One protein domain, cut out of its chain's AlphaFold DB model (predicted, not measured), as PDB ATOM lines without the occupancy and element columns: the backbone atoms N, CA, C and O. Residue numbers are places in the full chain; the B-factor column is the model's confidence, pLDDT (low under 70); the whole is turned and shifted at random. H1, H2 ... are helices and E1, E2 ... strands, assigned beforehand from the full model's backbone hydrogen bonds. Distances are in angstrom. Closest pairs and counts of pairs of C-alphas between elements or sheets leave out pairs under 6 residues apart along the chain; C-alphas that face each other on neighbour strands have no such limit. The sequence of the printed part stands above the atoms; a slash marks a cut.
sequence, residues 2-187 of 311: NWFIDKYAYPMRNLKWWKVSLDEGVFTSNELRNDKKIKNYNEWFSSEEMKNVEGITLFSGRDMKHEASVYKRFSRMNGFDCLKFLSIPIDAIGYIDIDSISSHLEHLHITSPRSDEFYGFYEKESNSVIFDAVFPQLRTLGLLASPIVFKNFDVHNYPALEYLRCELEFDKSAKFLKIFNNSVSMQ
ATOM      1  N   ASN A   2       8.736  59.997  29.830       51.91
ATOM      2  CA  ASN A   2       9.041  60.817  28.664       51.91
ATOM      3  C   ASN A   2       9.569  59.940  27.523       51.91
ATOM      4  O   ASN A   2      10.653  59.362  27.626       51.91
ATOM      5  N   TRP A   3       8.798  59.856  26.435       43.75
ATOM      6  CA  TRP A   3       9.080  58.999  25.281       43.75
ATOM      7  C   TRP A   3      10.488  59.207  24.710       43.75
ATOM      8  O   TRP A   3      11.108  58.238  24.291       43.75
ATOM      9  N   PHE A   4      11.034  60.427  24.751       48.78
ATOM     10  CA  PHE A   4      12.374  60.705  24.225       48.78
ATOM     11  C   PHE A   4      13.483  60.082  25.095       48.78
ATOM     12  O   PHE A   4      14.389  59.430  24.585       48.78
ATOM     13  N   ILE A   5      13.392  60.197  26.425       52.72
ATOM     14  CA  ILE A   5      14.369  59.586  27.343       52.72
ATOM     15  C   ILE A   5      14.265  58.058  27.306       52.72
ATOM     16  O   ILE A   5      15.287  57.378  27.243       52.72
ATOM     17  N   ASP A   6      13.047  57.516  27.323       58.31
ATOM     18  CA  ASP A   6      12.841  56.067  27.313       58.31
ATOM     19  C   ASP A   6      13.265  55.433  25.975       58.31
ATOM     20  O   ASP A   6      13.871  54.361  25.985       58.31
ATOM     21  N   LYS A   7      13.035  56.114  24.839       60.91
ATOM     22  CA  LYS A   7      13.423  55.645  23.495       60.91
ATOM     23  C   LYS A   7      14.939  55.552  23.304       60.91
ATOM     24  O   LYS A   7      15.398  54.610  22.668       60.91
ATOM     25  N   TYR A   8      15.709  56.502  23.841       59.84
ATOM     26  CA  TYR A   8      17.148  56.599  23.550       59.84
ATOM     27  C   TYR A   8      18.063  56.148  24.692       59.84
ATOM     28  O   TYR A   8      19.134  55.609  24.430       59.84
ATOM     29  N   ALA A   9      17.666  56.327  25.957       51.28
ATOM     30  CA  ALA A   9      18.500  55.939  27.097       51.28
ATOM     31  C   ALA A   9      18.246  54.498  27.575       51.28
ATOM     32  O   ALA A   9      19.108  53.919  28.237       51.28
ATOM     33  N   TYR A  10      17.083  53.914  27.253       59.69
ATOM     34  CA  TYR A  10      16.681  52.578  27.714       59.69
ATOM     35  C   TYR A  10      16.053  51.706  26.606       59.69
ATOM     36  O   TYR A  10      14.979  51.133  26.817       59.69
ATOM     37  N   PRO A  11      16.725  51.532  25.450       60.09
ATOM     38  CA  PRO A  11      16.141  50.879  24.272       60.09
ATOM     39  C   PRO A  11      15.704  49.422  24.505       60.09
ATOM     40  O   PRO A  11      14.782  48.933  23.862       60.09
ATOM     41  N   MET A  12      16.299  48.728  25.482       57.41
ATOM     42  CA  MET A  12      16.013  47.315  25.762       57.41
ATOM     43  C   MET A  12      14.652  47.026  26.412       57.41
ATOM     44  O   MET A  12      14.239  45.869  26.444       57.41
ATOM     45  N   ARG A  13      13.935  48.025  26.951       59.41
ATOM     46  CA  ARG A  13      12.714  47.765  27.747       59.41
ATOM     47  C   ARG A  13      11.584  47.088  26.961       59.41
ATOM     48  O   ARG A  13      10.762  46.418  27.581       59.41
ATOM     49  N   ASN A  14      11.565  47.238  25.636       59.62
ATOM     50  CA  ASN A  14      10.503  46.731  24.761       59.62
ATOM     51  C   ASN A  14      10.979  45.661  23.763       59.62
ATOM     52  O   ASN A  14      10.209  45.290  22.883       59.62
ATOM     53  N   LEU A  15      12.223  45.187  23.874       62.50
ATOM     54  CA  LEU A  15      12.798  44.208  22.946       62.50
ATOM     55  C   LEU A  15      12.706  42.784  23.496       62.50
ATOM     56  O   LEU A  15      12.769  42.564  24.710       62.50
ATOM     57  N   LYS A  16      12.650  41.800  22.599       59.41
ATOM     58  CA  LYS A  16      12.979  40.409  22.933       59.41
ATOM     59  C   LYS A  16      14.488  40.280  23.126       59.41
ATOM     60  O   LYS A  16      15.244  40.113  22.170       59.41
ATOM     61  N   TRP A  17      14.933  40.398  24.372       60.91
ATOM     62  CA  TRP A  17      16.354  40.483  24.696       60.91
ATOM     63  C   TRP A  17      16.866  39.291  25.504       60.91
ATOM     64  O   TRP A  17      16.138  38.645  26.268       60.91
ATOM     65  N   TRP A  18      18.162  39.042  25.332       60.72
ATOM     66  CA  TRP A  18      18.931  38.006  25.998       60.72
ATOM     67  C   TRP A  18      20.181  38.613  26.646       60.72
ATOM     68  O   TRP A  18      20.961  39.324  26.009       60.72
ATOM     69  N   LYS A  19      20.396  38.319  27.931       59.47
ATOM     70  CA  LYS A  19      21.686  38.494  28.604       59.47
ATOM     71  C   LYS A  19      22.506  37.233  28.394       59.47
ATOM     72  O   LYS A  19      22.044  36.142  28.737       59.47
ATOM     73  N   VAL A  20      23.735  37.393  27.934       59.22
ATOM     74  CA  VAL A  20      24.676  36.293  27.748       59.22
ATOM     75  C   VAL A  20      25.865  36.509  28.676       59.22
ATOM     76  O   VAL A  20      26.634  37.456  28.503       59.22
ATOM     77  N   SER A  21      25.988  35.639  29.681       57.03
ATOM     78  CA  SER A  21      27.185  35.538  30.521       57.03
ATOM     79  C   SER A  21      28.234  34.738  29.761       57.03
ATOM     80  O   SER A  21      28.027  33.552  29.490       57.03
ATOM     81  N   LEU A  22      29.342  35.378  29.390       54.00
ATOM     82  CA  LEU A  22      30.377  34.730  28.582       54.00
ATOM     83  C   LEU A  22      31.234  33.741  29.386       54.00
ATOM     84  O   LEU A  22      31.739  32.782  28.810       54.00
ATOM     85  N   ASP A  23      31.334  33.920  30.702       48.06
ATOM     86  CA  ASP A  23      32.162  33.066  31.566       48.06
ATOM     87  C   ASP A  23      31.421  31.804  32.013       48.06
ATOM     88  O   ASP A  23      32.014  30.737  32.147       48.06
ATOM     89  N   GLU A  24      30.106  31.913  32.214       45.47
ATOM     90  CA  GLU A  24      29.274  30.800  32.681       45.47
ATOM     91  C   GLU A  24      28.580  30.068  31.517       45.47
ATOM     92  O   GLU A  24      27.962  29.025  31.717       45.47
ATOM     93  N   GLY A  25      28.630  30.619  30.295       46.75
ATOM     94  CA  GLY A  25      27.806  30.153  29.172       46.75
ATOM     95  C   GLY A  25      26.310  30.223  29.464       46.75
ATOM     96  O   GLY A  25      25.534  29.472  28.878       46.75
ATOM     97  N   VAL A  26      25.921  31.077  30.411       48.19
ATOM     98  CA  VAL A  26      24.551  31.189  30.895       48.19
ATOM     99  C   VAL A  26      23.822  32.222  30.055       48.19
ATOM    100  O   VAL A  26      24.120  33.420  30.080       48.19
ATOM    101  N   PHE A  27      22.824  31.733  29.331       51.88
ATOM    102  CA  PHE A  27      21.852  32.551  28.627       51.88
ATOM    103  C   PHE A  27      20.676  32.817  29.561       51.88
ATOM    104  O   PHE A  27      20.099  31.890  30.128       51.88
ATOM    105  N   THR A  28      20.309  34.085  29.717       51.50
ATOM    106  CA  THR A  28      19.077  34.487  30.403       51.50
ATOM    107  C   THR A  28      18.255  35.337  29.451       51.50
ATOM    108  O   THR A  28      18.783  36.273  28.856       51.50
ATOM    109  N   SER A  29      16.978  35.008  29.273       49.81
ATOM    110  CA  SER A  29      16.056  35.770  28.426       49.81
ATOM    111  C   SER A  29      14.907  36.337  29.228       49.81
ATOM    112  O   SER A  29      14.560  35.827  30.293       49.81
ATOM    113  N   ASN A  30      14.290  37.375  28.673       49.41
ATOM    114  CA  ASN A  30      13.055  37.945  29.200       49.41
ATOM    115  C   ASN A  30      11.787  37.440  28.490       49.41
ATOM    116  O   ASN A  30      10.693  37.897  28.820       49.41
ATOM    117  N   GLU A  31      11.898  36.504  27.538       44.88
ATOM    118  CA  GLU A  31      10.740  35.993  26.779       44.88
ATOM    119  C   GLU A  31       9.747  35.177  27.615       44.88
ATOM    120  O   GLU A  31       8.648  34.877  27.157       44.88
ATOM    121  N   LEU A  32      10.059  34.889  28.874       40.50
ATOM    122  CA  LEU A  32       9.109  34.327  29.818       40.50
ATOM    123  C   LEU A  32       9.192  35.169  31.085       40.50
ATOM    124  O   LEU A  32      10.038  34.928  31.940       40.50
ATOM    125  N   ARG A  33       8.281  36.140  31.241       37.56
ATOM    126  CA  ARG A  33       8.104  36.912  32.492       37.56
ATOM    127  C   ARG A  33       7.974  36.029  33.752       37.56
ATOM    128  O   ARG A  33       8.045  36.576  34.844       37.56
ATOM    129  N   ASN A  34       7.841  34.705  33.602       36.53
ATOM    130  CA  ASN A  34       7.794  33.714  34.675       36.53
ATOM    131  C   ASN A  34       8.794  32.537  34.567       36.53
ATOM    132  O   ASN A  34       8.831  31.755  35.508       36.53
ATOM    133  N   ASP A  35       9.641  32.413  33.533       39.88
ATOM    134  CA  ASP A  35      10.610  31.301  33.442       39.88
ATOM    135  C   ASP A  35      12.024  31.807  33.137       39.88
ATOM    136  O   ASP A  35      12.368  32.146  32.003       39.88
ATOM    137  N   LYS A  36      12.903  31.773  34.143       46.44
ATOM    138  CA  LYS A  36      14.351  31.796  33.907       46.44
ATOM    139  C   LYS A  36      14.748  30.485  33.219       46.44
ATOM    140  O   LYS A  36      15.144  29.535  33.890       46.44
ATOM    141  N   LYS A  37      14.677  30.415  31.888       49.97
ATOM    142  CA  LYS A  37      15.373  29.354  31.145       49.97
ATOM    143  C   LYS A  37      16.866  29.658  31.154       49.97
ATOM    144  O   LYS A  37      17.363  30.394  30.312       49.97
ATOM    145  N   ILE A  38      17.560  29.100  32.141       50.72
ATOM    146  CA  ILE A  38      19.020  29.016  32.167       50.72
ATOM    147  C   ILE A  38      19.393  27.881  31.213       50.72
ATOM    148  O   ILE A  38      19.177  26.715  31.539       50.72
ATOM    149  N   LYS A  39      19.902  28.213  30.024       52.88
ATOM    150  CA  LYS A  39      20.533  27.212  29.155       52.88
ATOM    151  C   LYS A  39      21.995  27.060  29.554       52.88
ATOM    152  O   LYS A  39      22.664  28.051  29.842       52.88
ATOM    153  N   ASN A  40      22.454  25.815  29.608       50.28
ATOM    154  CA  ASN A  40      23.842  25.487  29.909       50.28
ATOM    155  C   ASN A  40      24.735  25.810  28.693       50.28
ATOM    156  O   ASN A  40      24.245  25.831  27.565       50.28
ATOM    157  N   TYR A  41      26.045  25.973  28.899       40.88
ATOM    158  CA  TYR A  41      27.052  26.351  27.887       40.88
ATOM    159  C   TYR A  41      26.996  25.525  26.578       40.88
ATOM    160  O   TYR A  41      27.438  25.976  25.520       40.88
ATOM    161  N   ASN A  42      26.451  24.305  26.635       43.53
ATOM    162  CA  ASN A  42      26.340  23.374  25.509       43.53
ATOM    163  C   ASN A  42      25.022  23.481  24.713       43.53
ATOM    164  O   ASN A  42      24.930  22.907  23.632       43.53
ATOM    165  N   GLU A  43      24.028  24.223  25.205       53.31
ATOM    166  CA  GLU A  43      22.705  24.392  24.593       53.31
ATOM    167  C   GLU A  43      22.548  25.836  24.093       53.31
ATOM    168  O   GLU A  43      21.887  26.671  24.708       53.31
ATOM    169  N   TRP A  44      23.208  26.154  22.980       58.59
ATOM    170  CA  TRP A  44      23.095  27.471  22.344       58.59
ATOM    171  C   TRP A  44      21.720  27.661  21.695       58.59
ATOM    172  O   TRP A  44      20.921  26.727  21.579       58.59
ATOM    173  N   PHE A  45      21.452  28.891  21.261       59.16
ATOM    174  CA  PHE A  45      20.311  29.196  20.412       59.16
ATOM    175  C   PHE A  45      20.239  28.227  19.228       59.16
ATOM    176  O   PHE A  45      21.211  28.046  18.493       59.16
ATOM    177  N   SER A  46      19.071  27.633  19.016       65.31
ATOM    178  CA  SER A  46      18.754  27.058  17.714       65.31
ATOM    179  C   SER A  46      18.799  28.158  16.649       65.31
ATOM    180  O   SER A  46      18.574  29.335  16.944       65.31
ATOM    181  N   SER A  47      19.041  27.787  15.390       66.38
ATOM    182  CA  SER A  47      19.023  28.741  14.271       66.38
ATOM    183  C   SER A  47      17.707  29.522  14.177       66.38
ATOM    184  O   SER A  47      17.686  30.629  13.654       66.38
ATOM    185  N   GLU A  48      16.609  28.962  14.682       69.25
ATOM    186  CA  GLU A  48      15.304  29.620  14.723       69.25
ATOM    187  C   GLU A  48      15.163  30.594  15.896       69.25
ATOM    188  O   GLU A  48      14.590  31.670  15.736       69.25
ATOM    189  N   GLU A  49      15.745  30.285  17.057       68.75
ATOM    190  CA  GLU A  49      15.811  31.251  18.154       68.75
ATOM    191  C   GLU A  49      16.698  32.446  17.773       68.75
ATOM    192  O   GLU A  49      16.291  33.579  18.007       68.75
ATOM    193  N   MET A  50      17.847  32.220  17.119       69.31
ATOM    194  CA  MET A  50      18.756  33.297  16.681       69.31
ATOM    195  C   MET A  50      18.079  34.317  15.765       69.31
ATOM    196  O   MET A  50      18.253  35.520  15.956       69.31
ATOM    197  N   LYS A  51      17.244  33.845  14.834       72.19
ATOM    198  CA  LYS A  51      16.488  34.700  13.909       72.19
ATOM    199  C   LYS A  51      15.517  35.651  14.606       72.19
ATOM    200  O   LYS A  51      15.135  36.647  14.007       72.19
ATOM    201  N   ASN A  52      15.118  35.352  15.843       75.25
ATOM    202  CA  ASN A  52      14.122  36.111  16.598       75.25
ATOM    203  C   ASN A  52      14.723  36.957  17.736       75.25
ATOM    204  O   ASN A  52      13.980  37.657  18.427       75.25
ATOM    205  N   VAL A  53      16.040  36.892  17.967       77.44
ATOM    206  CA  VAL A  53      16.703  37.699  19.003       77.44
ATOM    207  C   VAL A  53      16.798  39.150  18.543       77.44
ATOM    208  O   VAL A  53      17.421  39.442  17.527       77.44
ATOM    209  N   GLU A  54      16.235  40.069  19.329       82.19
ATOM    210  CA  GLU A  54      16.284  41.508  19.041       82.19
ATOM    211  C   GLU A  54      17.346  42.249  19.857       82.19
ATOM    212  O   GLU A  54      17.768  43.339  19.470       82.19
ATOM    213  N   GLY A  55      17.789  41.688  20.985       82.75
ATOM    214  CA  GLY A  55      18.770  42.327  21.857       82.75
ATOM    215  C   GLY A  55      19.731  41.349  22.515       82.75
ATOM    216  O   GLY A  55      19.300  40.336  23.066       82.75
ATOM    217  N   ILE A  56      21.023  41.680  22.506       79.94
ATOM    218  CA  ILE A  56      22.084  40.905  23.155       79.94
ATOM    219  C   ILE A  56      22.922  41.820  24.045       79.94
ATOM    220  O   ILE A  56      23.454  42.832  23.592       79.94
ATOM    221  N   THR A  57      23.111  41.420  25.300       80.12
ATOM    222  CA  THR A  57      24.173  41.964  26.156       80.12
ATOM    223  C   THR A  57      25.177  40.877  26.472       80.12
ATOM    224  O   THR A  57      24.836  39.893  27.128       80.12
ATOM    225  N   LEU A  58      26.420  41.100  26.062       76.81
ATOM    226  CA  LEU A  58      27.569  40.321  26.476       76.81
ATOM    227  C   LEU A  58      28.193  40.965  27.715       76.81
ATOM    228  O   LEU A  58      28.466  42.164  27.729       76.81
ATOM    229  N   PHE A  59      28.419  40.172  28.754       69.69
ATOM    230  CA  PHE A  59      29.144  40.600  29.949       69.69
ATOM    231  C   PHE A  59      30.052  39.468  30.435       69.69
ATOM    232  O   PHE A  59      29.754  38.291  30.209       69.69
ATOM    233  N   SER A  60      31.163  39.820  31.079       57.88
ATOM    234  CA  SER A  60      32.013  38.848  31.766       57.88
ATOM    235  C   SER A  60      31.470  38.519  33.152       57.88
ATOM    236  O   SER A  60      30.831  39.339  33.820       57.88
ATOM    237  N   GLY A  61      31.718  37.281  33.564       52.56
ATOM    238  CA  GLY A  61      31.725  36.882  34.964       52.56
ATOM    239  C   GLY A  61      33.115  37.133  35.558       52.56
ATOM    240  O   GLY A  61      33.868  37.974  35.081       52.56
ATOM    241  N   ARG A  62      33.463  36.421  36.630       50.62
ATOM    242  CA  ARG A  62      34.758  36.571  37.316       50.62
ATOM    243  C   ARG A  62      35.821  35.555  36.866       50.62
ATOM    244  O   ARG A  62      36.894  35.546  37.459       50.62
ATOM    245  N   ASP A  63      35.548  34.692  35.882       52.53
ATOM    246  CA  ASP A  63      36.350  33.482  35.634       52.53
ATOM    247  C   ASP A  63      36.889  33.396  34.190       52.53
ATOM    248  O   ASP A  63      36.217  32.996  33.241       52.53
ATOM    249  N   MET A  64      38.177  33.725  34.046       50.72
ATOM    250  CA  MET A  64      38.883  33.982  32.777       50.72
ATOM    251  C   MET A  64      39.289  32.731  31.966       50.72
ATOM    252  O   MET A  64      40.010  32.835  30.976       50.72
ATOM    253  N   LYS A  65      38.890  31.511  32.355       54.19
ATOM    254  CA  LYS A  65      39.488  30.275  31.792       54.19
ATOM    255  C   LYS A  65      38.893  29.791  30.459       54.19
ATOM    256  O   LYS A  65      39.456  28.877  29.857       54.19
ATOM    257  N   HIS A  66      37.798  30.379  29.968       52.53
ATOM    258  CA  HIS A  66      37.059  29.852  28.804       52.53
ATOM    259  C   HIS A  66      36.977  30.784  27.574       52.53
ATOM    260  O   HIS A  66      36.363  30.412  26.568       52.53
ATOM    261  N   GLU A  67      37.668  31.932  27.592       53.97
ATOM    262  CA  GLU A  67      37.512  33.040  26.631       53.97
ATOM    263  C   GLU A  67      37.563  32.625  25.149       53.97
ATOM    264  O   GLU A  67      36.585  32.788  24.420       53.97
ATOM    265  N   ALA A  68      38.664  32.031  24.679       52.03
ATOM    266  CA  ALA A  68      38.882  31.815  23.242       52.03
ATOM    267  C   ALA A  68      37.827  30.908  22.573       52.03
ATOM    268  O   ALA A  68      37.578  31.005  21.369       52.03
ATOM    269  N   SER A  69      37.195  30.017  23.342       55.91
ATOM    270  CA  SER A  69      36.201  29.064  22.836       55.91
ATOM    271  C   SER A  69      34.811  29.677  22.646       55.91
ATOM    272  O   SER A  69      34.109  29.296  21.707       55.91
ATOM    273  N   VAL A  70      34.445  30.654  23.479       55.41
ATOM    274  CA  VAL A  70      33.160  31.360  23.412       55.41
ATOM    275  C   VAL A  70      33.164  32.345  22.254       55.41
ATOM    276  O   VAL A  70      32.237  32.345  21.452       55.41
ATOM    277  N   TYR A  71      34.247  33.105  22.081       55.84
ATOM    278  CA  TYR A  71      34.358  34.083  20.996       55.84
ATOM    279  C   TYR A  71      34.493  33.450  19.624       55.84
ATOM    280  O   TYR A  71      33.816  33.874  18.699       55.84
ATOM    281  N   LYS A  72      35.273  32.371  19.493       55.91
ATOM    282  CA  LYS A  72      35.366  31.614  18.233       55.91
ATOM    283  C   LYS A  72      34.035  30.965  17.834       55.91
ATOM    284  O   LYS A  72      33.903  30.487  16.709       55.91
ATOM    285  N   ARG A  73      33.071  30.881  18.758       56.50
ATOM    286  CA  ARG A  73      31.701  30.415  18.506       56.50
ATOM    287  C   ARG A  73      30.719  31.575  18.331       56.50
ATOM    288  O   ARG A  73      29.859  31.456  17.470       56.50
ATOM    289  N   PHE A  74      30.894  32.700  19.028       60.62
ATOM    290  CA  PHE A  74      30.132  33.933  18.790       60.62
ATOM    291  C   PHE A  74      30.436  34.522  17.403       60.62
ATOM    292  O   PHE A  74      29.523  34.877  16.673       60.62
ATOM    293  N   SER A  75      31.698  34.476  16.966       56.78
ATOM    294  CA  SER A  75      32.133  34.811  15.601       56.78
ATOM    295  C   SER A  75      31.519  33.911  14.517       56.78
ATOM    296  O   SER A  75      31.712  34.150  13.332       56.78
ATOM    297  N   ARG A  76      30.861  32.811  14.912       55.09
ATOM    298  CA  ARG A  76      30.148  31.871  14.031       55.09
ATOM    299  C   ARG A  76      28.632  32.016  14.143       55.09
ATOM    300  O   ARG A  76      27.910  31.251  13.505       55.09
ATOM    301  N   MET A  77      28.146  32.945  14.966       56.78
ATOM    302  CA  MET A  77      26.727  33.224  15.122       56.78
ATOM    303  C   MET A  77      26.230  34.096  13.973       56.78
ATOM    304  O   MET A  77      25.893  35.262  14.141       56.78
ATOM    305  N   ASN A  78      26.176  33.496  12.791       59.28
ATOM    306  CA  ASN A  78      25.465  34.056  11.653       59.28
ATOM    307  C   ASN A  78      23.953  33.870  11.875       59.28
ATOM    308  O   ASN A  78      23.539  32.860  12.449       59.28
ATOM    309  N   GLY A  79      23.122  34.799  11.391       66.31
ATOM    310  CA  GLY A  79      21.655  34.661  11.420       66.31
ATOM    311  C   GLY A  79      20.936  35.433  12.527       66.31
ATOM    312  O   GLY A  79      19.835  35.055  12.926       66.31
ATOM    313  N   PHE A  80      21.542  36.510  13.029       76.12
ATOM    314  CA  PHE A  80      20.892  37.501  13.892       76.12
ATOM    315  C   PHE A  80      20.111  38.540  13.076       76.12
ATOM    316  O   PHE A  80      20.284  39.748  13.233       76.12
ATOM    317  N   ASP A  81      19.234  38.059  12.199       76.38
ATOM    318  CA  ASP A  81      18.547  38.882  11.198       76.38
ATOM    319  C   ASP A  81      17.645  39.967  11.829       76.38
ATOM    320  O   ASP A  81      17.350  40.976  11.195       76.38
ATOM    321  N   CYS A  82      17.221  39.777  13.086       82.75
ATOM    322  CA  CYS A  82      16.369  40.715  13.825       82.75
ATOM    323  C   CYS A  82      17.100  41.513  14.917       82.75
ATOM    324  O   CYS A  82      16.441  42.215  15.689       82.75
ATOM    325  N   LEU A  83      18.430  41.413  15.023       85.38
ATOM    326  CA  LEU A  83      19.173  42.047  16.109       85.38
ATOM    327  C   LEU A  83      19.184  43.573  15.961       85.38
ATOM    328  O   LEU A  83      19.797  44.125  15.053       85.38
ATOM    329  N   LYS A  84      18.544  44.252  16.916       89.62
ATOM    330  CA  LYS A  84      18.434  45.716  16.989       89.62
ATOM    331  C   LYS A  84      19.320  46.316  18.071       89.62
ATOM    332  O   LYS A  84      19.701  47.476  17.959       89.62
ATOM    333  N   PHE A  85      19.637  45.558  19.119       89.06
ATOM    334  CA  PHE A  85      20.455  46.014  20.240       89.06
ATOM    335  C   PHE A  85      21.634  45.078  20.499       89.06
ATOM    336  O   PHE A  85      21.451  43.878  20.699       89.06
ATOM    337  N   LEU A  86      22.835  45.640  20.597       88.12
ATOM    338  CA  LEU A  86      24.041  44.911  20.967       88.12
ATOM    339  C   LEU A  86      24.823  45.689  22.025       88.12
ATOM    340  O   LEU A  86      25.144  46.855  21.834       88.12
ATOM    341  N   SER A  87      25.170  45.033  23.130       88.06
ATOM    342  CA  SER A  87      26.092  45.554  24.139       88.06
ATOM    343  C   SER A  87      27.258  44.596  24.310       88.06
ATOM    344  O   SER A  87      27.034  43.440  24.666       88.06
ATOM    345  N   ILE A  88      28.480  45.064  24.072       85.94
ATOM    346  CA  ILE A  88      29.687  44.234  24.033       85.94
ATOM    347  C   ILE A  88      30.872  44.927  24.710       85.94
ATOM    348  O   ILE A  88      31.029  46.136  24.565       85.94
ATOM    349  N   PRO A  89      31.739  44.185  25.411       85.44
ATOM    350  CA  PRO A  89      33.011  44.716  25.889       85.44
ATOM    351  C   PRO A  89      33.936  45.123  24.742       85.44
ATOM    352  O   PRO A  89      33.959  44.474  23.695       85.44
ATOM    353  N   ILE A  90      34.729  46.174  24.947       85.56
ATOM    354  CA  ILE A  90      35.649  46.696  23.929       85.56
ATOM    355  C   ILE A  90      36.660  45.653  23.430       85.56
ATOM    356  O   ILE A  90      36.941  45.572  22.236       85.56
ATOM    357  N   ASP A  91      37.149  44.795  24.322       80.94
ATOM    358  CA  ASP A  91      38.089  43.720  24.011       80.94
ATOM    359  C   ASP A  91      37.429  42.524  23.305       80.94
ATOM    360  O   ASP A  91      38.128  41.625  22.841       80.94
ATOM    361  N   ALA A  92      36.096  42.525  23.179       79.25
ATOM    362  CA  ALA A  92      35.336  41.526  22.439       79.25
ATOM    363  C   ALA A  92      35.008  41.939  20.989       79.25
ATOM    364  O   ALA A  92      34.619  41.082  20.195       79.25
ATOM    365  N   ILE A  93      35.170  43.222  20.632       80.31
ATOM    366  CA  ILE A  93      34.775  43.780  19.323       80.31
ATOM    367  C   ILE A  93      35.403  43.008  18.161       80.31
ATOM    368  O   ILE A  93      34.707  42.642  17.222       80.31
ATOM    369  N   GLY A  94      36.703  42.710  18.251       76.50
ATOM    370  CA  GLY A  94      37.453  42.044  17.179       76.50
ATOM    371  C   GLY A  94      37.044  40.593  16.902       76.50
ATOM    372  O   GLY A  94      37.540  39.996  15.951       76.50
ATOM    373  N   TYR A  95      36.161  40.011  17.717       75.25
ATOM    374  CA  TYR A  95      35.663  38.648  17.525       75.25
ATOM    375  C   TYR A  95      34.270  38.589  16.900       75.25
ATOM    376  O   TYR A  95      33.749  37.496  16.689       75.25
ATOM    377  N   ILE A  96      33.641  39.734  16.644       76.38
ATOM    378  CA  ILE A  96      32.288  39.803  16.100       76.38
ATOM    379  C   ILE A  96      32.385  40.219  14.639       76.38
ATOM    380  O   ILE A  96      33.049  41.199  14.311       76.38
ATOM    381  N   ASP A  97      31.699  39.483  13.766       78.69
ATOM    382  CA  ASP A  97      31.485  39.904  12.384       78.69
ATOM    383  C   ASP A  97      30.452  41.039  12.370       78.69
ATOM    384  O   ASP A  97      29.244  40.812  12.270       78.69
ATOM    385  N   ILE A  98      30.930  42.269  12.571       80.12
ATOM    386  CA  ILE A  98      30.084  43.463  12.640       80.12
ATOM    387  C   ILE A  98      29.326  43.680  11.328       80.12
ATOM    388  O   ILE A  98      28.158  44.068  11.367       80.12
ATOM    389  N   ASP A  99      29.944  43.379  10.186       81.31
ATOM    390  CA  ASP A  99      29.331  43.568   8.870       81.31
ATOM    391  C   ASP A  99      28.070  42.712   8.706       81.31
ATOM    392  O   ASP A  99      27.094  43.145   8.092       81.31
ATOM    393  N   SER A 100      28.044  41.527   9.327       79.31
ATOM    394  CA  SER A 100      26.874  40.643   9.303       79.31
ATOM    395  C   SER A 100      25.648  41.189  10.052       79.31
ATOM    396  O   SER A 100      24.521  40.808   9.734       79.31
ATOM    397  N   ILE A 101      25.839  42.090  11.023       81.44
ATOM    398  CA  ILE A 101      24.764  42.619  11.887       81.44
ATOM    399  C   ILE A 101      24.495  44.115  11.682       81.44
ATOM    400  O   ILE A 101      23.492  44.640  12.168       81.44
ATOM    401  N   SER A 102      25.369  44.825  10.970       80.81
ATOM    402  CA  SER A 102      25.384  46.289  10.946       80.81
ATOM    403  C   SER A 102      24.170  46.937  10.275       80.81
ATOM    404  O   SER A 102      23.776  48.050  10.632       80.81
ATOM    405  N   SER A 103      23.546  46.238   9.327       85.19
ATOM    406  CA  SER A 103      22.435  46.755   8.517       85.19
ATOM    407  C   SER A 103      21.116  46.924   9.284       85.19
ATOM    408  O   SER A 103      20.304  47.761   8.891       85.19
ATOM    409  N   HIS A 104      20.918  46.184  10.380       85.81
ATOM    410  CA  HIS A 104      19.676  46.190  11.169       85.81
ATOM    411  C   HIS A 104      19.858  46.742  12.588       85.81
ATOM    412  O   HIS A 104      18.873  46.984  13.288       85.81
ATOM    413  N   LEU A 105      21.103  46.952  13.021       91.38
ATOM    414  CA  LEU A 105      21.397  47.367  14.384       91.38
ATOM    415  C   LEU A 105      20.997  48.833  14.616       91.38
ATOM    416  O   LEU A 105      21.527  49.750  13.989       91.38
ATOM    417  N   GLU A 106      20.088  49.056  15.565       93.31
ATOM    418  CA  GLU A 106      19.608  50.386  15.960       93.31
ATOM    419  C   GLU A 106      20.364  50.932  17.182       93.31
ATOM    420  O   GLU A 106      20.466  52.148  17.376       93.31
ATOM    421  N   HIS A 107      20.921  50.043  18.006       92.75
ATOM    422  CA  HIS A 107      21.539  50.380  19.280       92.75
ATOM    423  C   HIS A 107      22.820  49.572  19.511       92.75
ATOM    424  O   HIS A 107      22.786  48.344  19.582       92.75
ATOM    425  N   LEU A 108      23.945  50.264  19.694       92.75
ATOM    426  CA  LEU A 108      25.242  49.648  19.968       92.75
ATOM    427  C   LEU A 108      25.850  50.245  21.228       92.75
ATOM    428  O   LEU A 108      26.073  51.450  21.296       92.75
ATOM    429  N   HIS A 109      26.166  49.407  22.205       92.00
ATOM    430  CA  HIS A 109      26.934  49.779  23.381       92.00
ATOM    431  C   HIS A 109      28.269  49.030  23.387       92.00
ATOM    432  O   HIS A 109      28.311  47.805  23.434       92.00
ATOM    433  N   ILE A 110      29.360  49.777  23.391       90.50
ATOM    434  CA  ILE A 110      30.701  49.282  23.653       90.50
ATOM    435  C   ILE A 110      31.035  49.623  25.099       90.50
ATOM    436  O   ILE A 110      31.075  50.794  25.475       90.50
ATOM    437  N   THR A 111      31.235  48.603  25.924       87.56
ATOM    438  CA  THR A 111      31.505  48.753  27.353       87.56
ATOM    439  C   THR A 111      32.988  48.637  27.667       87.56
ATOM    440  O   THR A 111      33.780  48.199  26.830       87.56
ATOM    441  N   SER A 112      33.346  48.975  28.905       82.31
ATOM    442  CA  SER A 112      34.624  48.628  29.521       82.31
ATOM    443  C   SER A 112      35.057  47.185  29.239       82.31
ATOM    444  O   SER A 112      34.199  46.318  29.010       82.31
ATOM    445  N   PRO A 113      36.375  46.917  29.258       81.38
ATOM    446  CA  PRO A 113      36.891  45.573  29.071       81.38
ATOM    447  C   PRO A 113      36.397  44.628  30.167       81.38
ATOM    448  O   PRO A 113      35.951  45.035  31.238       81.38
ATOM    449  N   ARG A 114      36.494  43.335  29.882       74.69
ATOM    450  CA  ARG A 114      35.928  42.265  30.717       74.69
ATOM    451  C   ARG A 114      36.635  42.033  32.041       74.69
ATOM    452  O   ARG A 114      36.015  41.521  32.969       74.69
ATOM    453  N   SER A 115      37.925  42.333  32.092       72.31
ATOM    454  CA  SER A 115      38.772  42.110  33.256       72.31
ATOM    455  C   SER A 115      39.455  43.405  33.641       72.31
ATOM    456  O   SER A 115      39.871  44.182  32.772       72.31
ATOM    457  N   ASP A 116      39.621  43.586  34.950       70.62
ATOM    458  CA  ASP A 116      40.269  44.768  35.488       70.62
ATOM    459  C   ASP A 116      41.726  44.901  35.021       70.62
ATOM    460  O   ASP A 116      42.257  46.004  34.900       70.62
ATOM    461  N   GLU A 117      42.352  43.778  34.663       71.19
ATOM    462  CA  GLU A 117      43.706  43.722  34.107       71.19
ATOM    463  C   GLU A 117      43.833  44.491  32.782       71.19
ATOM    464  O   GLU A 117      44.896  45.036  32.475       71.19
ATOM    465  N   PHE A 118      42.747  44.573  32.005       72.50
ATOM    466  CA  PHE A 118      42.725  45.268  30.721       72.50
ATOM    467  C   PHE A 118      42.265  46.728  30.826       72.50
ATOM    468  O   PHE A 118      42.391  47.441  29.829       72.50
ATOM    469  N   TYR A 119      41.791  47.216  31.984       73.56
ATOM    470  CA  TYR A 119      41.397  48.632  32.122       73.56
ATOM    471  C   TYR A 119      42.546  49.558  31.729       73.56
ATOM    472  O   TYR A 119      42.419  50.323  30.777       73.56
ATOM    473  N   GLY A 120      43.721  49.383  32.344       75.56
ATOM    474  CA  GLY A 120      44.896  50.211  32.054       75.56
ATOM    475  C   GLY A 120      45.413  50.102  30.611       75.56
ATOM    476  O   GLY A 120      46.186  50.956  30.163       75.56
ATOM    477  N   PHE A 121      45.000  49.071  29.863       77.44
ATOM    478  CA  PHE A 121      45.285  48.966  28.435       77.44
ATOM    479  C   PHE A 121      44.440  49.973  27.644       77.44
ATOM    480  O   PHE A 121      45.008  50.753  26.883       77.44
ATOM    481  N   TYR A 122      43.127  50.039  27.879       77.88
ATOM    482  CA  TYR A 122      42.198  50.916  27.148       77.88
ATOM    483  C   TYR A 122      42.098  52.352  27.702       77.88
ATOM    484  O   TYR A 122      41.277  53.148  27.257       77.88
ATOM    485  N   GLU A 123      42.974  52.725  28.632       75.62
ATOM    486  CA  GLU A 123      43.148  54.114  29.080       75.62
ATOM    487  C   GLU A 123      44.153  54.902  28.224       75.62
ATOM    488  O   GLU A 123      44.253  56.126  28.336       75.62
ATOM    489  N   LYS A 124      44.928  54.215  27.375       76.12
ATOM    490  CA  LYS A 124      46.024  54.812  26.601       76.12
ATOM    491  C   LYS A 124      45.666  54.894  25.124       76.12
ATOM    492  O   LYS A 124      45.410  53.879  24.488       76.12
ATOM    493  N   GLU A 125      45.783  56.086  24.540       70.19
ATOM    494  CA  GLU A 125      45.559  56.335  23.101       70.19
ATOM    495  C   GLU A 125      46.447  55.460  22.185       70.19
ATOM    496  O   GLU A 125      46.079  55.142  21.053       70.19
ATOM    497  N   SER A 126      47.610  55.011  22.676       72.81
ATOM    498  CA  SER A 126      48.492  54.077  21.962       72.81
ATOM    499  C   SER A 126      47.859  52.704  21.716       72.81
ATOM    500  O   SER A 126      48.222  52.030  20.756       72.81
ATOM    501  N   ASN A 127      46.908  52.302  22.559       77.88
ATOM    502  CA  ASN A 127      46.243  51.003  22.543       77.88
ATOM    503  C   ASN A 127      44.893  51.111  21.835       77.88
ATOM    504  O   ASN A 127      43.825  50.865  22.393       77.88
ATOM    505  N   SER A 128      44.964  51.564  20.590       80.50
ATOM    506  CA  SER A 128      43.793  51.918  19.808       80.50
ATOM    507  C   SER A 128      43.067  50.715  19.223       80.50
ATOM    508  O   SER A 128      43.705  49.812  18.682       80.50
ATOM    509  N   VAL A 129      41.744  50.798  19.197       83.38
ATOM    510  CA  VAL A 129      40.852  49.909  18.456       83.38
ATOM    511  C   VAL A 129      40.487  50.589  17.139       83.38
ATOM    512  O   VAL A 129      40.021  51.728  17.133       83.38
ATOM    513  N   ILE A 130      40.720  49.911  16.015       83.00
ATOM    514  CA  ILE A 130      40.204  50.365  14.718       83.00
ATOM    515  C   ILE A 130      38.706  50.070  14.708       83.00
ATOM    516  O   ILE A 130      38.307  48.934  14.952       83.00
ATOM    517  N   PHE A 131      37.892  51.099  14.473       84.44
ATOM    518  CA  PHE A 131      36.440  50.974  14.430       84.44
ATOM    519  C   PHE A 131      35.895  51.727  13.213       84.44
ATOM    520  O   PHE A 131      35.472  52.877  13.306       84.44
ATOM    521  N   ASP A 132      35.973  51.070  12.057       84.50
ATOM    522  CA  ASP A 132      35.592  51.568  10.727       84.50
ATOM    523  C   ASP A 132      34.243  51.017  10.232       84.50
ATOM    524  O   ASP A 132      33.850  51.246   9.089       84.50
ATOM    525  N   ALA A 133      33.506  50.338  11.111       86.56
ATOM    526  CA  ALA A 133      32.202  49.773  10.809       86.56
ATOM    527  C   ALA A 133      31.159  50.839  10.431       86.56
ATOM    528  O   ALA A 133      31.093  51.922  11.020       86.56
ATOM    529  N   VAL A 134      30.298  50.490   9.473       92.00
ATOM    530  CA  VAL A 134      29.199  51.336   8.989       92.00
ATOM    531  C   VAL A 134      27.880  50.800   9.521       92.00
ATOM    532  O   VAL A 134      27.532  49.664   9.223       92.00
ATOM    533  N   PHE A 135      27.115  51.617  10.249       93.50
ATOM    534  CA  PHE A 135      25.792  51.233  10.750       93.50
ATOM    535  C   PHE A 135      24.720  52.233  10.290       93.50
ATOM    536  O   PHE A 135      24.431  53.215  10.984       93.50
ATOM    537  N   PRO A 136      24.082  51.988   9.132       93.44
ATOM    538  CA  PRO A 136      23.131  52.921   8.530       93.44
ATOM    539  C   PRO A 136      21.899  53.224   9.391       93.44
ATOM    540  O   PRO A 136      21.346  54.317   9.293       93.44
ATOM    541  N   GLN A 137      21.464  52.267  10.218       93.75
ATOM    542  CA  GLN A 137      20.258  52.373  11.053       93.75
ATOM    543  C   GLN A 137      20.558  52.714  12.519       93.75
ATOM    544  O   GLN A 137      19.629  52.827  13.319       93.75
ATOM    545  N   LEU A 138      21.832  52.892  12.889       94.88
ATOM    546  CA  LEU A 138      22.218  53.104  14.279       94.88
ATOM    547  C   LEU A 138      21.698  54.446  14.786       94.88
ATOM    548  O   LEU A 138      22.118  55.497  14.314       94.88
ATOM    549  N   ARG A 139      20.817  54.398  15.785       94.44
ATOM    550  CA  ARG A 139      20.208  55.565  16.438       94.44
ATOM    551  C   ARG A 139      20.883  55.921  17.745       94.44
ATOM    552  O   ARG A 139      20.925  57.096  18.106       94.44
ATOM    553  N   THR A 140      21.407  54.925  18.460       94.44
ATOM    554  CA  THR A 140      22.120  55.152  19.719       94.44
ATOM    555  C   THR A 140      23.467  54.461  19.730       94.44
ATOM    556  O   THR A 140      23.547  53.248  19.517       94.44
ATOM    557  N   LEU A 141      24.495  55.208  20.107       94.12
ATOM    558  CA  LEU A 141      25.824  54.679  20.358       94.12
ATOM    559  C   LEU A 141      26.213  54.955  21.809       94.12
ATOM    560  O   LEU A 141      26.222  56.102  22.247       94.12
ATOM    561  N   GLY A 142      26.532  53.907  22.558       92.75
ATOM    562  CA  GLY A 142      27.102  53.998  23.895       92.75
ATOM    563  C   GLY A 142      28.567  53.596  23.866       92.75
ATOM    564  O   GLY A 142      28.865  52.445  23.599       92.75
ATOM    565  N   LEU A 143      29.478  54.509  24.170       91.94
ATOM    566  CA  LEU A 143      30.903  54.253  24.348       91.94
ATOM    567  C   LEU A 143      31.233  54.401  25.836       91.94
ATOM    568  O   LEU A 143      31.663  55.455  26.294       91.94
ATOM    569  N   LEU A 144      30.961  53.348  26.604       86.25
ATOM    570  CA  LEU A 144      31.296  53.267  28.033       86.25
ATOM    571  C   LEU A 144      32.724  52.748  28.255       86.25
ATOM    572  O   LEU A 144      33.080  52.381  29.362       86.25
ATOM    573  N   ALA A 145      33.503  52.651  27.183       84.19
ATOM    574  CA  ALA A 145      34.952  52.615  27.228       84.19
ATOM    575  C   ALA A 145      35.480  53.979  26.768       84.19
ATOM    576  O   ALA A 145      34.807  54.694  26.019       84.19
ATOM    577  N   SER A 146      36.703  54.312  27.178       84.44
ATOM    578  CA  SER A 146      37.332  55.589  26.846       84.44
ATOM    579  C   SER A 146      37.341  55.845  25.331       84.44
ATOM    580  O   SER A 146      37.978  55.094  24.592       84.44
ATOM    581  N   PRO A 147      36.700  56.912  24.824       86.56
ATOM    582  CA  PRO A 147      36.515  57.107  23.396       86.56
ATOM    583  C   PRO A 147      37.818  57.435  22.657       86.56
ATOM    584  O   PRO A 147      37.885  57.301  21.438       86.56
ATOM    585  N   ILE A 148      38.875  57.825  23.381       84.31
ATOM    586  CA  ILE A 148      40.192  58.142  22.804       84.31
ATOM    587  C   ILE A 148      40.864  56.932  22.150       84.31
ATOM    588  O   ILE A 148      41.808  57.099  21.383       84.31
ATOM    589  N   VAL A 149      40.422  55.714  22.473       87.44
ATOM    590  CA  VAL A 149      41.003  54.497  21.901       87.44
ATOM    591  C   VAL A 149      40.447  54.185  20.516       87.44
ATOM    592  O   VAL A 149      41.083  53.435  19.782       87.44
ATOM    593  N   PHE A 150      39.299  54.741  20.121       88.12
ATOM    594  CA  PHE A 150      38.719  54.454  18.809       88.12
ATOM    595  C   PHE A 150      39.409  55.277  17.723       88.12
ATOM    596  O   PHE A 150      39.324  56.506  17.690       88.12
ATOM    597  N   LYS A 151      40.083  54.586  16.802       87.00
ATOM    598  CA  LYS A 151      40.656  55.172  15.586       87.00
ATOM    599  C   LYS A 151      39.715  54.994  14.403       87.00
ATOM    600  O   LYS A 151      38.950  54.037  14.351       87.00
ATOM    601  N   ASN A 152      39.836  55.911  13.441       86.06
ATOM    602  CA  ASN A 152      39.028  55.973  12.218       86.06
ATOM    603  C   ASN A 152      37.522  56.130  12.468       86.06
ATOM    604  O   ASN A 152      36.714  55.823  11.599       86.06
ATOM    605  N   PHE A 153      37.147  56.640  13.642       88.56
ATOM    606  CA  PHE A 153      35.757  56.928  13.944       88.56
ATOM    607  C   PHE A 153      35.272  58.109  13.090       88.56
ATOM    608  O   PHE A 153      35.735  59.237  13.270       88.56
ATOM    609  N   ASP A 154      34.327  57.848  12.188       90.38
ATOM    610  CA  ASP A 154      33.693  58.854  11.337       90.38
ATOM    611  C   ASP A 154      32.183  58.878  11.585       90.38
ATOM    612  O   ASP A 154      31.505  57.856  11.488       90.38
ATOM    613  N   VAL A 155      31.633  60.055  11.886       90.94
ATOM    614  CA  VAL A 155      30.192  60.219  12.109       90.94
ATOM    615  C   VAL A 155      29.360  59.906  10.859       90.94
ATOM    616  O   VAL A 155      28.203  59.508  10.984       90.94
ATOM    617  N   HIS A 156      29.937  60.027   9.658       92.81
ATOM    618  CA  HIS A 156      29.264  59.706   8.397       92.81
ATOM    619  C   HIS A 156      28.924  58.215   8.255       92.81
ATOM    620  O   HIS A 156      28.000  57.875   7.515       92.81
ATOM    621  N   ASN A 157      29.586  57.343   9.021       93.00
ATOM    622  CA  ASN A 157      29.269  55.916   9.088       93.00
ATOM    623  C   ASN A 157      27.971  55.620   9.865       93.00
ATOM    624  O   ASN A 157      27.480  54.491   9.824       93.00
ATOM    625  N   TYR A 158      27.398  56.620  10.549       93.56
ATOM    626  CA  TYR A 158      26.200  56.489  11.386       93.56
ATOM    627  C   TYR A 158      25.171  57.586  11.046       93.56
ATOM    628  O   TYR A 158      24.864  58.450  11.872       93.56
ATOM    629  N   PRO A 159      24.618  57.604   9.818       93.75
ATOM    630  CA  PRO A 159      23.780  58.708   9.346       93.75
ATOM    631  C   PRO A 159      22.493  58.905  10.167       93.75
ATOM    632  O   PRO A 159      21.997  60.028  10.273       93.75
ATOM    633  N   ALA A 160      21.963  57.843  10.782       94.69
ATOM    634  CA  ALA A 160      20.763  57.881  11.619       94.69
ATOM    635  C   ALA A 160      21.040  58.149  13.112       94.69
ATOM    636  O   ALA A 160      20.115  58.046  13.919       94.69
ATOM    637  N   LEU A 161      22.284  58.465  13.500       94.50
ATOM    638  CA  LEU A 161      22.664  58.566  14.908       94.50
ATOM    639  C   LEU A 161      22.041  59.794  15.580       94.50
ATOM    640  O   LEU A 161      22.357  60.934  15.255       94.50
ATOM    641  N   GLU A 162      21.188  59.543  16.569       94.44
ATOM    642  CA  GLU A 162      20.417  60.566  17.279       94.44
ATOM    643  C   GLU A 162      20.943  60.803  18.702       94.44
ATOM    644  O   GLU A 162      20.763  61.891  19.258       94.44
ATOM    645  N   TYR A 163      21.601  59.807  19.304       94.50
ATOM    646  CA  TYR A 163      22.081  59.875  20.681       94.50
ATOM    647  C   TYR A 163      23.444  59.205  20.873       94.50
ATOM    648  O   TYR A 163      23.650  58.048  20.501       94.50
ATOM    649  N   LEU A 164      24.348  59.922  21.542       94.25
ATOM    650  CA  LEU A 164      25.652  59.422  21.968       94.25
ATOM    651  C   LEU A 164      25.708  59.388  23.492       94.25
ATOM    652  O   LEU A 164      25.547  60.422  24.137       94.25
ATOM    653  N   ARG A 165      26.027  58.234  24.074       93.44
ATOM    654  CA  ARG A 165      26.538  58.158  25.443       93.44
ATOM    655  C   ARG A 165      28.038  57.907  25.401       93.44
ATOM    656  O   ARG A 165      28.455  57.004  24.689       93.44
ATOM    657  N   CYS A 166      28.844  58.656  26.140       92.50
ATOM    658  CA  CYS A 166      30.284  58.418  26.193       92.50
ATOM    659  C   CYS A 166      30.903  58.773  27.545       92.50
ATOM    660  O   CYS A 166      30.505  59.753  28.180       92.50
ATOM    661  N   GLU A 167      31.926  58.020  27.935       89.56
ATOM    662  CA  GLU A 167      32.751  58.305  29.109       89.56
ATOM    663  C   GLU A 167      33.922  59.230  28.768       89.56
ATOM    664  O   GLU A 167      34.666  58.988  27.827       89.56
ATOM    665  N   LEU A 168      34.089  60.327  29.508       88.12
ATOM    666  CA  LEU A 168      35.060  61.381  29.190       88.12
ATOM    667  C   LEU A 168      36.232  61.463  30.172       88.12
ATOM    668  O   LEU A 168      37.019  62.409  30.088       88.12
ATOM    669  N   GLU A 169      36.384  60.492  31.077       83.88
ATOM    670  CA  GLU A 169      37.421  60.510  32.119       83.88
ATOM    671  C   GLU A 169      38.821  60.777  31.542       83.88
ATOM    672  O   GLU A 169      39.555  61.651  32.026       83.88
ATOM    673  N   PHE A 170      39.152  60.089  30.446       80.94
ATOM    674  CA  PHE A 170      40.463  60.164  29.807       80.94
ATOM    675  C   PHE A 170      40.508  61.102  28.583       80.94
ATOM    676  O   PHE A 170      41.598  61.534  28.202       80.94
ATOM    677  N   ASP A 171      39.368  61.534  28.020       81.19
ATOM    678  CA  ASP A 171      39.325  62.623  27.020       81.19
ATOM    679  C   ASP A 171      39.191  63.995  27.694       81.19
ATOM    680  O   ASP A 171      38.203  64.721  27.550       81.19
ATOM    681  N   LYS A 172      40.252  64.414  28.386       76.56
ATOM    682  CA  LYS A 172      40.305  65.718  29.077       76.56
ATOM    683  C   LYS A 172      40.083  66.913  28.146       76.56
ATOM    684  O   LYS A 172      39.767  68.016  28.593       76.56
ATOM    685  N   SER A 173      40.284  66.728  26.842       78.81
ATOM    686  CA  SER A 173      40.097  67.768  25.835       78.81
ATOM    687  C   SER A 173      38.688  67.795  25.243       78.81
ATOM    688  O   SER A 173      38.312  68.814  24.648       78.81
ATOM    689  N   ALA A 174      37.908  66.731  25.452       82.50
ATOM    690  CA  ALA A 174      36.637  66.468  24.794       82.50
ATOM    691  C   ALA A 174      36.724  66.661  23.273       82.50
ATOM    692  O   ALA A 174      35.853  67.286  22.661       82.50
ATOM    693  N   LYS A 175      37.840  66.221  22.680       83.31
ATOM    694  CA  LYS A 175      38.064  66.281  21.230       83.31
ATOM    695  C   LYS A 175      37.124  65.328  20.512       83.31
ATOM    696  O   LYS A 175      36.663  65.679  19.432       83.31
ATOM    697  N   PHE A 176      36.806  64.191  21.128       87.19
ATOM    698  CA  PHE A 176      35.937  63.183  20.539       87.19
ATOM    699  C   PHE A 176      34.554  63.746  20.184       87.19
ATOM    700  O   PHE A 176      34.040  63.512  19.096       87.19
ATOM    701  N   LEU A 177      33.996  64.602  21.047       89.31
ATOM    702  CA  LEU A 177      32.694  65.232  20.810       89.31
ATOM    703  C   LEU A 177      32.657  66.089  19.537       89.31
ATOM    704  O   LEU A 177      31.612  66.189  18.901       89.31
ATOM    705  N   LYS A 178      33.798  66.657  19.118       87.75
ATOM    706  CA  LYS A 178      33.867  67.499  17.915       87.75
ATOM    707  C   LYS A 178      33.594  66.727  16.629       87.75
ATOM    708  O   LYS A 178      33.190  67.348  15.651       87.75
ATOM    709  N   ILE A 179      33.791  65.406  16.627       88.50
ATOM    710  CA  ILE A 179      33.498  64.548  15.471       88.50
ATOM    711  C   ILE A 179      32.008  64.642  15.106       88.50
ATOM    712  O   ILE A 179      31.644  64.611  13.935       88.50
ATOM    713  N   PHE A 180      31.146  64.864  16.098       89.69
ATOM    714  CA  PHE A 180      29.698  64.920  15.921       89.69
ATOM    715  C   PHE A 180      29.173  66.307  15.529       89.69
ATOM    716  O   PHE A 180      27.981  66.438  15.267       89.69
ATOM    717  N   ASN A 181      30.029  67.332  15.430       86.69
ATOM    718  CA  ASN A 181      29.606  68.689  15.057       86.69
ATOM    719  C   ASN A 181      28.978  68.769  13.659       86.69
ATOM    720  O   ASN A 181      28.188  69.673  13.403       86.69
ATOM    721  N   ASN A 182      29.328  67.838  12.771       84.12
ATOM    722  CA  ASN A 182      28.792  67.766  11.412       84.12
ATOM    723  C   ASN A 182      27.596  66.808  11.290       84.12
ATOM    724  O   ASN A 182      27.085  66.616  10.188       84.12
ATOM    725  N   SER A 183      27.151  66.185  12.389       89.19
ATOM    726  CA  SER A 183      25.966  65.334  12.342       89.19
ATOM    727  C   SER A 183      24.696  66.172  12.288       89.19
ATOM    728  O   SER A 183      24.458  67.035  13.133       89.19
ATOM    729  N   VAL A 184      23.854  65.870  11.304       87.19
ATOM    730  CA  VAL A 184      22.535  66.491  11.135       87.19
ATOM    731  C   VAL A 184      21.452  65.814  11.980       87.19
ATOM    732  O   VAL A 184      20.431  66.430  12.278       87.19
ATOM    733  N   SER A 185      21.660  64.552  12.360       91.50
ATOM    734  CA  SER A 185      20.691  63.720  13.079       91.50
ATOM    735  C   SER A 185      20.892  63.734  14.589       91.50
ATOM    736  O   SER A 185      19.937  63.473  15.315       91.50
ATOM    737  N   MET A 186      22.079  64.099  15.080       92.62
ATOM    738  CA  MET A 186      22.374  64.118  16.513       92.62
ATOM    739  C   MET A 186      21.457  65.080  17.276       92.62
ATOM    740  O   MET A 186      21.399  66.273  16.988       92.62
ATOM    741  N   GLN A 187      20.764  64.551  18.283       93.00
ATOM    742  CA  GLN A 187      19.822  65.287  19.132       93.00
ATOM    743  C   GLN A 187      20.199  65.242  20.614       93.00
ATOM    744  O   GLN A 187      19.715  66.078  21.384       93.00
TER     745      GLN A 187
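What this domain is: This is residues 2 to 187 of the 311 residues of an uncharacterized protein of Salmonella enterica subsp. enterica serovar Ouakam (UniProt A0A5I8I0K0). A chain wound in stacked turns makes a curved wall of seven strands, E2 to E7 across, with the returning stretches and helices H4, H5, H6 and H8 in a looser second layer behind one face and the other face largely bare. H1 and H2 lie across the ends where E3 to E7 begin, and H7 lies beyond the opposite ends. The 186 printed residues run H1 H2 E1 E2 H3 E3 H4 E4 H5 H6 E5 H7 E6 E7 H8; the sheet, E2 E1 E3 E4 E5 E6 E7, is mixed. The class is mixed, helices and strands, with under half of the residues in named elements. The whole is compact, with a radius of gyration of the C-alphas of 16.6 A and spans of 46 by 38 by 29 A.

Where its parts are: The strands are E1, residues 17 to 21, E2, 26 to 29, E3, 55 to 59, E4, 85 to 89, 13.8 A long, E5, 107 to 111, E6, 140 to 144, and E7, 163 to 167, 13.7 A long. The helices are H1, residues 3 to 9, from C-alpha 3 at (9.080, 58.999, 25.281), H2, 11 to 14, H3, 47 to 51, H4, 64 to 74, 16.5 A long, H5, 90 to 95, H6, 98 to 101, H7, 116 to 122, and H8, residues 176 to 182, which ends with C-alpha 182 at (28.792, 67.766, 11.412).

How they stand to each other: E1 and E2 form an antiparallel hairpin, N 19 to O 28 at 2.8 A. The other neighbours are parallel: E1 and E3, N 18 to O 55 at 2.8 A; E3 and E4, N 58 to O 87 at 2.8 A; E4 and E5, N 88 to O 109 at 2.8 A; E5 and E6, N 110 to O 142 at 2.7 A; E6 and E7, N 143 to O 165 at 2.7 A. E3, H4, E4 and E4, H5 H6, E5 are strand-helix-strand units, parallel neighbours with helices between, each crossover right-handed; E5, H7, E6 is another. H5 is on the sheet, height 9.4 A; its closest C-alphas with E5 are Ile 90 and Ile 110, 5.6 A. H4 and H5 touch at Tyr 71 and Tyr 95, closest C-alphas 5.9 A. H1 and H2 only graze the sheet; H3, H4, H6, H7 and, only just, with 4 pairs of C-alphas within 10 A, H8 are not on it. O i to N i+4 pairs are all within hydrogen-bond range in H1 and H3; H4 has 3 of 7, H5 0 of 2, H7 1 of 3 and H8 0 of 3, against 4 of 8, 2 of 3, 3 of 4 and 3 of 4 for i+3, and H2 and H6 are too short.

The domain as a whole: The farthest C-alphas, Asn 34 and Ser 173, are 47.8 A apart. The printed part has no cut; the links E2 to H3, H7 to E6 and E6 to E7 are long. Mean pLDDT of the printed part is 73.4, under 70 in residues 2 to 50 and 59 to 79.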